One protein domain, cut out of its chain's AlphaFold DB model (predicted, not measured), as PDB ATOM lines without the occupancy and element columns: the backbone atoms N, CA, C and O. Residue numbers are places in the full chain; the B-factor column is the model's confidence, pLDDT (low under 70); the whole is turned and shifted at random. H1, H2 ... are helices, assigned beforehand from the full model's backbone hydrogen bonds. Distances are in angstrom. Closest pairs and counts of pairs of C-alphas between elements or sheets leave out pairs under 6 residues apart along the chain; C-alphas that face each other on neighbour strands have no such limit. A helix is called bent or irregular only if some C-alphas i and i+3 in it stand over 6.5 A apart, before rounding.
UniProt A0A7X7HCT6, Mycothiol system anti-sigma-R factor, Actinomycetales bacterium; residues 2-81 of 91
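This is residues 2 to 81 of the 91 residues of the protein "Mycothiol system anti-sigma-R factor" of Actinomycetales bacterium (UniProt A0A7X7HCT6). Three helices, H1, H2 and H3, make a small head at one end of the model, and a fourth helix, H4, stands well away from them at the other end. H3, the longest helix, belongs to the head with its first turns and then runs out of it; its residues 51 to 56, the link after it and H4 up to residue 71 stick out from the head, as do residues 73 to 79. The printed part has 80 residues with four named helices, H1, H2, H3 and H4 along the chain, and no named strand; the class is all helix. The whole is extended, with a radius of gyration of the C-alphas of 18.7 A, and spans 48 by 32 by 17 A, only just flat.

The printed part begins at Lys 2. H1 is residues 6 to 17, starting with C-alpha 6 at (31.335, 60.579, 151.454), and measures 16.0 A from first to last C-alpha. H1 is irregular: C-alphas 11 and 14 are 7.7 A apart. H2 is residues 23 to 35, 18.8 A long. H3 is residues 37 to 56, 28.8 A long, from C-alpha 37 at (35.446, 69.835, 151.162). H4 is residues 63 to 77, 21.0 A long, and ends with C-alpha 77 at (-5.900, 76.455, 169.713).

H1 and H2 touch; their closest C-alphas, those of Phe 9 and Leu 29, are 6.1 A apart. They run opposite ways at a steep tilt of 58 degrees. H1 and H3 touch, H3 with its residues 38 to 43 alone, and the closest C-alphas, those of Cys 6 and Cys 39, are 6.5 A apart. These two run the same way at a shallow tilt of 27 degrees. H2 and H3 touch only at the corner by their link, H2 with residues 32 to 34 alone and H3 with residues 39 to 43 alone; the closest C-alphas, those of Val 33 and Thr 40, are 5.3 A apart. They run opposite ways at a tilt of 68 degrees, only just steep. H4 is apart from H1, from H2 and from H3. Every O i to N i+4 pair is within hydrogen-bond range in H2, H3 and H4; in H1 it is 6 of 8.

The two C-alphas farthest apart, those of Pro 37 and Gly 80, are 51.6 A apart. The printed part has no cut. The links H1 to H2 and H2 to H3 are tight, the link H3 to H4 is short, and no link is long. The mean pLDDT of the printed part is 90.7; residues 2 to 3, residue 58 and residues 80 to 81 are under 70.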
ATOM      1  N   LYS A   2      29.202  54.779 163.802       49.44
ATOM      2  CA  LYS A   2      29.337  54.451 162.381       49.44
ATOM      3  C   LYS A   2      29.917  55.691 161.716       49.44
ATOM      4  O   LYS A   2      29.239  56.711 161.671       49.44
ATOM      5  N   ASP A   3      31.181  55.625 161.326       64.62
ATOM      6  CA  ASP A   3      31.822  56.702 160.583       64.62
ATOM      7  C   ASP A   3      31.069  56.880 159.257       64.62
ATOM      8  O   ASP A   3      30.921  55.930 158.488       64.62
ATOM      9  N   CYS A   4      30.511  58.072 159.042       80.25
ATOM     10  CA  CYS A   4      29.878  58.426 157.778       80.25
ATOM     11  C   CYS A   4      30.974  58.721 156.752       80.25
ATOM     12  O   CYS A   4      31.844  59.565 156.994       80.25
ATOM     13  N   ASP A   5      30.936  58.016 155.623       91.31
ATOM     14  CA  ASP A   5      31.801  58.276 154.480       91.31
ATOM     15  C   ASP A   5      31.108  59.191 153.454       91.31
ATOM     16  O   ASP A   5      29.916  59.491 153.543       91.31
ATOM     17  N   CYS A   6      31.868  59.657 152.459       95.50
ATOM     18  CA  CYS A   6      31.335  60.579 151.454       95.50
ATOM     19  C   CYS A   6      30.164  59.970 150.662       95.50
ATOM     20  O   CYS A   6      29.269  60.692 150.230       95.50
ATOM     21  N   ASN A   7      30.163  58.649 150.455       95.12
ATOM     22  CA  ASN A   7      29.116  57.966 149.701       95.12
ATOM     23  C   ASN A   7      27.809  57.896 150.505       95.12
ATOM     24  O   ASN A   7      26.736  58.185 149.977       95.12
ATOM     25  N   ASP A   8      27.905  57.581 151.796       94.19
ATOM     26  CA  ASP A   8      26.788  57.607 152.732       94.19
ATOM     27  C   ASP A   8      26.187  59.015 152.815       94.19
ATOM     28  O   ASP A   8      24.972  59.165 152.669       94.19
ATOM     29  N   PHE A   9      27.027  60.054 152.905       95.75
ATOM     30  CA  PHE A   9      26.566  61.441 152.862       95.75
ATOM     31  C   PHE A   9      25.798  61.765 151.576       95.75
ATOM     32  O   PHE A   9      24.667  62.241 151.646       95.75
ATOM     33  N   VAL A  10      26.376  61.486 150.402       95.75
ATOM     34  CA  VAL A  10      25.727  61.785 149.113       95.75
ATOM     35  C   VAL A  10      24.402  61.031 148.976       95.75
ATOM     36  O   VAL A  10      23.425  61.604 148.495       95.75
ATOM     37  N   SER A  11      24.326  59.786 149.453       96.62
ATOM     38  CA  SER A  11      23.093  58.988 149.406       96.62
ATOM     39  C   SER A  11      21.963  59.536 150.287       96.62
ATOM     40  O   SER A  11      20.792  59.333 149.974       96.62
ATOM     41  N   ARG A  12      22.300  60.258 151.365       96.69
ATOM     42  CA  ARG A  12      21.346  60.810 152.344       96.69
ATOM     43  C   ARG A  12      21.229  62.328 152.298       96.69
ATOM     44  O   ARG A  12      20.535  62.912 153.126       96.69
ATOM     45  N   LEU A  13      21.888  62.968 151.335       96.62
ATOM     46  CA  LEU A  13      21.927  64.418 151.196       96.62
ATOM     47  C   LEU A  13      20.521  65.021 151.183       96.62
ATOM     48  O   LEU A  13      20.234  65.945 151.934       96.62
ATOM     49  N   PHE A  14      19.622  64.461 150.377       97.12
ATOM     50  CA  PHE A  14      18.253  64.957 150.278       97.12
ATOM     51  C   PHE A  14      17.481  64.783 151.590       97.12
ATOM     52  O   PHE A  14      16.925  65.757 152.086       97.12
ATOM     53  N   ALA A  15      17.567  63.609 152.223       97.19
ATOM     54  CA  ALA A  15      16.936  63.352 153.521       97.19
ATOM     55  C   ALA A  15      17.411  64.337 154.608       97.19
ATOM     56  O   ALA A  15      16.615  64.783 155.436       97.19
ATOM     57  N   LEU A  16      18.689  64.739 154.580       96.12
ATOM     58  CA  LEU A  16      19.217  65.783 155.463       96.12
ATOM     59  C   LEU A  16      18.543  67.142 155.218       96.12
ATOM     60  O   LEU A  16      18.185  67.828 156.174       96.12
ATOM     61  N   PHE A  17      18.376  67.544 153.958       97.00
ATOM     62  CA  PHE A  17      17.763  68.829 153.599       97.00
ATOM     63  C   PHE A  17      16.231  68.845 153.720       97.00
ATOM     64  O   PHE A  17      15.651  69.926 153.854       97.00
ATOM     65  N   ASP A  18      15.591  67.679 153.680       96.38
ATOM     66  CA  ASP A  18      14.145  67.498 153.852       96.38
ATOM     67  C   ASP A  18      13.744  67.246 155.319       96.38
ATOM     68  O   ASP A  18      12.557  67.162 155.628       96.38
ATOM     69  N   ALA A  19      14.719  67.218 156.239       95.00
ATOM     70  CA  ALA A  19      14.530  66.935 157.666       95.00
ATOM     71  C   ALA A  19      13.884  65.560 157.937       95.00
ATOM     72  O   ALA A  19      13.086  65.399 158.861       95.00
ATOM     73  N   GLU A  20      14.261  64.559 157.139       97.62
ATOM     74  CA  GLU A  20      13.750  63.182 157.203       97.62
ATOM     75  C   GLU A  20      14.684  62.223 157.962       97.62
ATOM     76  O   GLU A  20      14.496  61.009 157.933       97.62
ATOM     77  N   LEU A  21      15.708  62.753 158.633       95.50
ATOM     78  CA  LEU A  21      16.686  61.967 159.387       95.50
ATOM     79  C   LEU A  21      16.407  62.002 160.886       95.50
ATOM     80  O   LEU A  21      15.941  63.002 161.433       95.50
ATOM     81  N   GLU A  22      16.776  60.922 161.575       95.38
ATOM     82  CA  GLU A  22      16.831  60.940 163.032       95.38
ATOM     83  C   GLU A  22      17.961  61.863 163.517       95.38
ATOM     84  O   GLU A  22      19.016  61.974 162.886       95.38
ATOM     85  N   ALA A  23      17.790  62.475 164.694       91.62
ATOM     86  CA  ALA A  23      18.728  63.471 165.226       91.62
ATOM     87  C   ALA A  23      20.192  62.979 165.305       91.62
ATOM     88  O   ALA A  23      21.129  63.761 165.138       91.62
ATOM     89  N   GLY A  24      20.410  61.681 165.552       92.62
ATOM     90  CA  GLY A  24      21.752  61.087 165.586       92.62
ATOM     91  C   GLY A  24      22.402  60.965 164.203       92.62
ATOM     92  O   GLY A  24      23.605  61.196 164.055       92.62
ATOM     93  N   GLU A  25      21.614  60.636 163.182       92.25
ATOM     94  CA  GLU A  25      22.084  60.538 161.798       92.25
ATOM     95  C   GLU A  25      22.375  61.929 161.236       92.25
ATOM     96  O   GLU A  25      23.449  62.168 160.687       92.25
ATOM     97  N   GLU A  26      21.464  62.871 161.472       95.12
ATOM     98  CA  GLU A  26      21.608  64.277 161.110       95.12
ATOM     99  C   GLU A  26      22.901  64.885 161.681       95.12
ATOM    100  O   GLU A  26      23.677  65.508 160.952       95.12
ATOM    101  N   ALA A  27      23.180  64.662 162.971       94.69
ATOM    102  CA  ALA A  27      24.408  65.130 163.609       94.69
ATOM    103  C   ALA A  27      25.667  64.522 162.970       94.69
ATOM    104  O   ALA A  27      26.659  65.226 162.763       94.69
ATOM    105  N   THR A  28      25.617  63.234 162.617       94.38
ATOM    106  CA  THR A  28      26.741  62.523 161.993       94.38
ATOM    107  C   THR A  28      27.039  63.070 160.595       94.38
ATOM    108  O   THR A  28      28.193  63.374 160.288       94.38
ATOM    109  N   LEU A  29      26.010  63.269 159.763       95.00
ATOM    110  CA  LEU A  29      26.175  63.839 158.423       95.00
ATOM    111  C   LEU A  29      26.703  65.278 158.478       95.00
ATOM    112  O   LEU A  29      27.593  65.639 157.712       95.00
ATOM    113  N   ARG A  30      26.207  66.098 159.413       94.62
ATOM    114  CA  ARG A  30      26.701  67.473 159.591       94.62
ATOM    115  C   ARG A  30      28.162  67.525 160.016       94.62
ATOM    116  O   ARG A  30      28.906  68.364 159.510       94.62
ATOM    117  N   ALA A  31      28.578  66.630 160.910       94.94
ATOM    118  CA  ALA A  31      29.977  66.517 161.301       94.94
ATOM    119  C   ALA A  31      30.867  66.128 160.107       94.94
ATOM    120  O   ALA A  31      31.938  66.708 159.938       94.94
ATOM    121  N   HIS A  32      30.403  65.210 159.249       95.00
ATOM    122  CA  HIS A  32      31.119  64.835 158.029       95.00
ATOM    123  C   HIS A  32      31.289  66.027 157.073       95.00
ATOM    124  O   HIS A  32      32.405  66.314 156.644       95.00
ATOM    125  N   VAL A  33      30.208  66.761 156.777       95.44
ATOM    126  CA  VAL A  33      30.254  67.939 155.888       95.44
ATOM    127  C   VAL A  33      31.246  68.978 156.389       95.44
ATOM    128  O   VAL A  33      32.049  69.469 155.604       95.44
ATOM    129  N   ALA A  34      31.254  69.260 157.694       94.44
ATOM    130  CA  ALA A  34      32.163  70.241 158.284       94.44
ATOM    131  C   ALA A  34      33.655  69.889 158.107       94.44
ATOM    132  O   ALA A  34      34.499  70.784 158.142       94.44
ATOM    133  N   GLY A  35      33.988  68.605 157.928       93.62
ATOM    134  CA  GLY A  35      35.358  68.123 157.730       93.62
ATOM    135  C   GLY A  35      35.723  67.759 156.288       93.62
ATOM    136  O   GLY A  35      36.890  67.472 156.027       93.62
ATOM    137  N   CYS A  36      34.767  67.755 155.353       96.50
ATOM    138  CA  CYS A  36      34.953  67.233 153.997       96.50
ATOM    139  C   CYS A  36      34.632  68.298 152.926       96.50
ATOM    140  O   CYS A  36      33.458  68.620 152.705       96.50
ATOM    141  N   PRO A  37      35.647  68.823 152.203       94.81
ATOM    142  CA  PRO A  37      35.446  69.835 151.162       94.81
ATOM    143  C   PRO A  37      34.550  69.364 150.012       94.81
ATOM    144  O   PRO A  37      33.770  70.144 149.472       94.81
ATOM    145  N   ASP A  38      34.634  68.088 149.636       95.19
ATOM    146  CA  ASP A  38      33.830  67.539 148.542       95.19
ATOM    147  C   ASP A  38      32.349  67.492 148.918       95.19
ATOM    148  O   ASP A  38      31.499  67.983 148.175       95.19
ATOM    149  N   CYS A  39      32.035  66.991 150.113       96.69
ATOM    150  CA  CYS A  39      30.668  66.958 150.627       96.69
ATOM    151  C   CYS A  39      30.114  68.355 150.927       96.69
ATOM    152  O   CYS A  39      28.923  68.581 150.730       96.69
ATOM    153  N   THR A  40      30.968  69.311 151.304       97.38
ATOM    154  CA  THR A  40      30.585  70.730 151.395       97.38
ATOM    155  C   THR A  40      30.102  71.252 150.043       97.38
ATOM    156  O   THR A  40      29.001  71.790 149.963       97.38
ATOM    157  N   ARG A  41      30.843  71.000 148.954       97.44
ATOM    158  CA  ARG A  41      30.415  71.402 147.600       97.44
ATOM    159  C   ARG A  41      29.088  70.761 147.190       97.44
ATOM    160  O   ARG A  41      28.277  71.406 146.531       97.44
ATOM    161  N   HIS A  42      28.852  69.504 147.574       97.12
ATOM    162  CA  HIS A  42      27.566  68.841 147.341       97.12
ATOM    163  C   HIS A  42      26.417  69.516 148.108       97.12
ATOM    164  O   HIS A  42      25.364  69.762 147.521       97.12
ATOM    165  N   ALA A  43      26.621  69.853 149.385       97.44
ATOM    166  CA  ALA A  43      25.626  70.548 150.201       97.44
ATOM    167  C   ALA A  43      25.315  71.958 149.669       97.44
ATOM    168  O   ALA A  43      24.148  72.324 149.546       97.44
ATOM    169  N   GLU A  44      26.341  72.725 149.299       97.81
ATOM    170  CA  GLU A  44      26.186  74.067 148.724       97.81
ATOM    171  C   GLU A  44      25.430  74.035 147.389       97.81
ATOM    172  O   GLU A  44      24.568  74.880 147.138       97.81
ATOM    173  N   ALA A  45      25.720  73.051 146.530       97.50
ATOM    174  CA  ALA A  45      25.008  72.876 145.267       97.50
ATOM    175  C   ALA A  45      23.514  72.595 145.495       97.50
ATOM    176  O   ALA A  45      22.665  73.202 144.837       97.50
ATOM    177  N   GLU A  46      23.191  71.722 146.452       97.56
ATOM    178  CA  GLU A  46      21.808  71.405 146.812       97.56
ATOM    179  C   GLU A  46      21.074  72.624 147.386       97.56
ATOM    180  O   GLU A  46      19.959  72.951 146.965       97.56
ATOM    181  N   GLU A  47      21.714  73.362 148.294       97.31
ATOM    182  CA  GLU A  47      21.159  74.597 148.842       97.31
ATOM    183  C   GLU A  47      20.894  75.636 147.744       97.31
ATOM    184  O   GLU A  47      19.826  76.259 147.715       97.31
ATOM    185  N   HIS A  48      21.827  75.783 146.798       97.38
ATOM    186  CA  HIS A  48      21.682  76.697 145.672       97.38
ATOM    187  C   HIS A  48      20.477  76.330 144.799       97.38
ATOM    188  O   HIS A  48      19.655  77.196 144.490       97.38
ATOM    189  N   ILE A  49      20.319  75.051 144.445       96.00
ATOM    190  CA  ILE A  49      19.170  74.571 143.666       96.00
ATOM    191  C   ILE A  49      17.864  74.827 144.423       96.00
ATOM    192  O   ILE A  49      16.926  75.400 143.860       96.00
ATOM    193  N   ARG A  50      17.800  74.501 145.718       95.31
ATOM    194  CA  ARG A  50      16.616  74.771 146.549       95.31
ATOM    195  C   ARG A  50      16.285  76.260 146.613       95.31
ATOM    196  O   ARG A  50      15.110  76.625 146.551       95.31
ATOM    197  N   ALA A  51      17.285  77.137 146.679       94.31
ATOM    198  CA  ALA A  51      17.074  78.581 146.620       94.31
ATOM    199  C   ALA A  51      16.483  79.026 145.268       94.31
ATOM    200  O   ALA A  51      15.569  79.854 145.245       94.31
ATOM    201  N   ILE A  52      16.946  78.453 144.147       94.69
ATOM    202  CA  ILE A  52      16.374  78.685 142.809       94.69
ATOM    203  C   ILE A  52      14.903  78.255 142.754       94.69
ATOM    204  O   ILE A  52      14.061  78.991 142.232       94.69
ATOM    205  N   LEU A  53      14.582  77.081 143.292       92.81
ATOM    206  CA  LEU A  53      13.219  76.558 143.275       92.81
ATOM    207  C   LEU A  53      12.284  77.427 144.118       92.81
ATOM    208  O   LEU A  53      11.235  77.837 143.628       92.81
ATOM    209  N   ARG A  54      12.694  77.811 145.331       90.06
ATOM    210  CA  ARG A  54      11.890  78.671 146.218       90.06
ATOM    211  C   ARG A  54      11.564  80.033 145.606       90.06
ATOM    212  O   ARG A  54      10.466  80.533 145.819       90.06
ATOM    213  N   ARG A  55      12.484  80.638 144.843       85.75
ATOM    214  CA  ARG A  55      12.215  81.921 144.162       85.75
ATOM    215  C   ARG A  55      11.333  81.786 142.918       85.75
ATOM    216  O   ARG A  55      10.741  82.775 142.507       85.75
ATOM    217  N   SER A  56      11.301  80.607 142.291       84.88
ATOM    218  CA  SER A  56      10.658  80.411 140.981       84.88
ATOM    219  C   SER A  56       9.277  79.761 141.100       84.88
ATOM    220  O   SER A  56       8.374  80.119 140.352       84.88
ATOM    221  N   CYS A  57       9.079  78.862 142.068       77.56
ATOM    222  CA  CYS A  57       7.796  78.217 142.363       77.56
ATOM    223  C   CYS A  57       7.052  78.944 143.492       77.56
ATOM    224  O   CYS A  57       6.805  78.382 144.557       77.56
ATOM    225  N   VAL A  58       6.698  80.213 143.270       69.00
ATOM    226  CA  VAL A  58       5.914  81.003 144.236       69.00
ATOM    227  C   VAL A  58       4.424  80.896 143.908       69.00
ATOM    228  O   VAL A  58       3.769  81.875 143.546       69.00
ATOM    229  N   GLU A  59       3.872  79.687 143.990       76.94
ATOM    230  CA  GLU A  59       2.427  79.512 143.898       76.94
ATOM    231  C   GLU A  59       1.771  79.900 145.225       76.94
ATOM    232  O   GLU A  59       2.066  79.388 146.306       76.94
ATOM    233  N   ASN A  60       0.891  80.888 145.151       79.50
ATOM    234  CA  ASN A  60       0.163  81.354 146.310       79.50
ATOM    235  C   ASN A  60      -1.012  80.411 146.566       79.50
ATOM    236  O   ASN A  60      -1.898  80.297 145.721       79.50
ATOM    237  N   ALA A  61      -1.056  79.796 147.752       83.88
ATOM    238  CA  ALA A  61      -2.206  78.990 148.160       83.88
ATOM    239  C   ALA A  61      -3.513  79.788 147.956       83.88
ATOM    240  O   ALA A  61      -3.556  80.952 148.368       83.88
ATOM    241  N   PRO A  62      -4.572  79.207 147.362       89.38
ATOM    242  CA  PRO A  62      -5.838  79.904 147.159       89.38
ATOM    243  C   PRO A  62      -6.376  80.486 148.468       89.38
ATOM    244  O   PRO A  62      -6.292  79.850 149.522       89.38
ATOM    245  N   GLU A  63      -6.964  81.680 148.413       90.88
ATOM    246  CA  GLU A  63      -7.481  82.373 149.603       90.88
ATOM    247  C   GLU A  63      -8.485  81.512 150.383       90.88
ATOM    248  O   GLU A  63      -8.432  81.439 151.610       90.88
ATOM    249  N   THR A  64      -9.326  80.766 149.666       89.88
ATOM    250  CA  THR A  64     -10.283  79.817 150.243       89.88
ATOM    251  C   THR A  64      -9.601  78.737 151.085       89.88
ATOM    252  O   THR A  64     -10.097  78.391 152.159       89.88
ATOM    253  N   LEU A  65      -8.448  78.223 150.644       90.62
ATOM    254  CA  LEU A  65      -7.667  77.245 151.397       90.62
ATOM    255  C   LEU A  65      -7.039  77.888 152.634       90.62
ATOM    256  O   LEU A  65      -7.151  77.330 153.725       90.62
ATOM    257  N   ARG A  66      -6.444  79.081 152.495       91.38
ATOM    258  CA  ARG A  66      -5.846  79.798 153.633       91.38
ATOM    259  C   ARG A  66      -6.876  80.084 154.720       91.38
ATOM    260  O   ARG A  66      -6.623  79.781 155.882       91.38
ATOM    261  N   MET A  67      -8.050  80.601 154.353       93.19
ATOM    262  CA  MET A  67      -9.133  80.875 155.303       93.19
ATOM    263  C   MET A  67      -9.553  79.619 156.069       93.19
ATOM    264  O   MET A  67      -9.685  79.658 157.292       93.19
ATOM    265  N   ARG A  68      -9.714  78.486 155.369       92.06
ATOM    266  CA  ARG A  68     -10.066  77.201 155.995       92.06
ATOM    267  C   ARG A  68      -9.003  76.744 156.992       92.06
ATOM    268  O   ARG A  68      -9.354  76.373 158.109       92.06
ATOM    269  N   VAL A  69      -7.727  76.807 156.611       92.19
ATOM    270  CA  VAL A  69      -6.604  76.441 157.487       92.19
ATOM    271  C   VAL A  69      -6.565  77.343 158.722       92.19
ATOM    272  O   VAL A  69      -6.503  76.839 159.841       92.19
ATOM    273  N   HIS A  70      -6.677  78.664 158.554       92.50
ATOM    274  CA  HIS A  70      -6.710  79.603 159.679       92.50
ATOM    275  C   HIS A  70      -7.880  79.334 160.631       92.50
ATOM    276  O   HIS A  70      -7.675  79.306 161.844       92.50
ATOM    277  N   ALA A  71      -9.084  79.090 160.107       91.31
ATOM    278  CA  ALA A  71     -10.249  78.767 160.927       91.31
ATOM    279  C   ALA A  71     -10.035  77.479 161.741       91.31
ATOM    280  O   ALA A  71     -10.282  77.465 162.946       91.31
ATOM    281  N   GLN A  72      -9.517  76.418 161.111       88.69
ATOM    282  CA  GLN A  72      -9.227  75.150 161.788       88.69
ATOM    283  C   GLN A  72      -8.142  75.298 162.864       88.69
ATOM    284  O   GLN A  72      -8.306  74.784 163.970       88.69
ATOM    285  N   LEU A  73      -7.071  76.045 162.585       91.12
ATOM    286  CA  LEU A  73      -6.015  76.326 163.561       91.12
ATOM    287  C   LEU A  73      -6.533  77.127 164.762       91.12
ATOM    288  O   LEU A  73      -6.129  76.857 165.891       91.12
ATOM    289  N   THR A  74      -7.433  78.089 164.545       91.38
ATOM    290  CA  THR A  74      -8.076  78.834 165.637       91.38
ATOM    291  C   THR A  74      -8.903  77.913 166.531       91.38
ATOM    292  O   THR A  74      -8.760  77.972 167.748       91.38
ATOM    293  N   VAL A  75      -9.712  77.021 165.950       87.38
ATOM    294  CA  VAL A  75     -10.519  76.051 166.715       87.38
ATOM    295  C   VAL A  75      -9.632  75.110 167.537       87.38
ATOM    296  O   VAL A  75      -9.870  74.945 168.734       87.38
ATOM    297  N   LEU A  76      -8.568  74.571 166.928       84.88
ATOM    298  CA  LEU A  76      -7.585  73.712 167.599       84.88
ATOM    299  C   LEU A  76      -6.932  74.402 168.801       84.88
ATOM    300  O   LEU A  76      -6.806  73.810 169.869       84.88
ATOM    301  N   ARG A  77      -6.536  75.670 168.643       85.88
ATOM    302  CA  ARG A  77      -5.900  76.455 169.713       85.88
ATOM    303  C   ARG A  77      -6.843  76.750 170.877       85.88
ATOM    304  O   ARG A  77      -6.380  76.881 172.003       85.88
ATOM    305  N   LEU A  78      -8.143  76.848 170.611       87.00
ATOM    306  CA  LEU A  78      -9.170  77.112 171.621       87.00
ATOM    307  C   LEU A  78      -9.705  75.829 172.289       87.00
ATOM    308  O   LEU A  78     -10.647  75.904 173.073       87.00
ATOM    309  N   GLY A  79      -9.119  74.658 172.005       73.38
ATOM    310  CA  GLY A  79      -9.501  73.384 172.627       73.38
ATOM    311  C   GLY A  79     -10.783  72.761 172.066       73.38
ATOM    312  O   GLY A  79     -11.286  71.785 172.620       73.38
ATOM    313  N   GLY A  80     -11.315  73.294 170.961       65.06
ATOM    314  CA  GLY A  80     -12.401  72.657 170.226       65.06
ATOM    315  C   GLY A  80     -11.857  71.444 169.480       65.06
ATOM    316  O   GLY A  80     -10.961  71.583 168.650       65.06
ATOM    317  N   GLY A  81     -12.368  70.250 169.789       62.38
ATOM    318  CA  GLY A  81     -11.992  69.019 169.091       62.38
ATOM    319  C   GLY A  81     -12.057  69.174 167.566       62.38
ATOM    320  O   GLY A  81     -12.904  69.903 167.047       62.38
TER     321      GLY A  81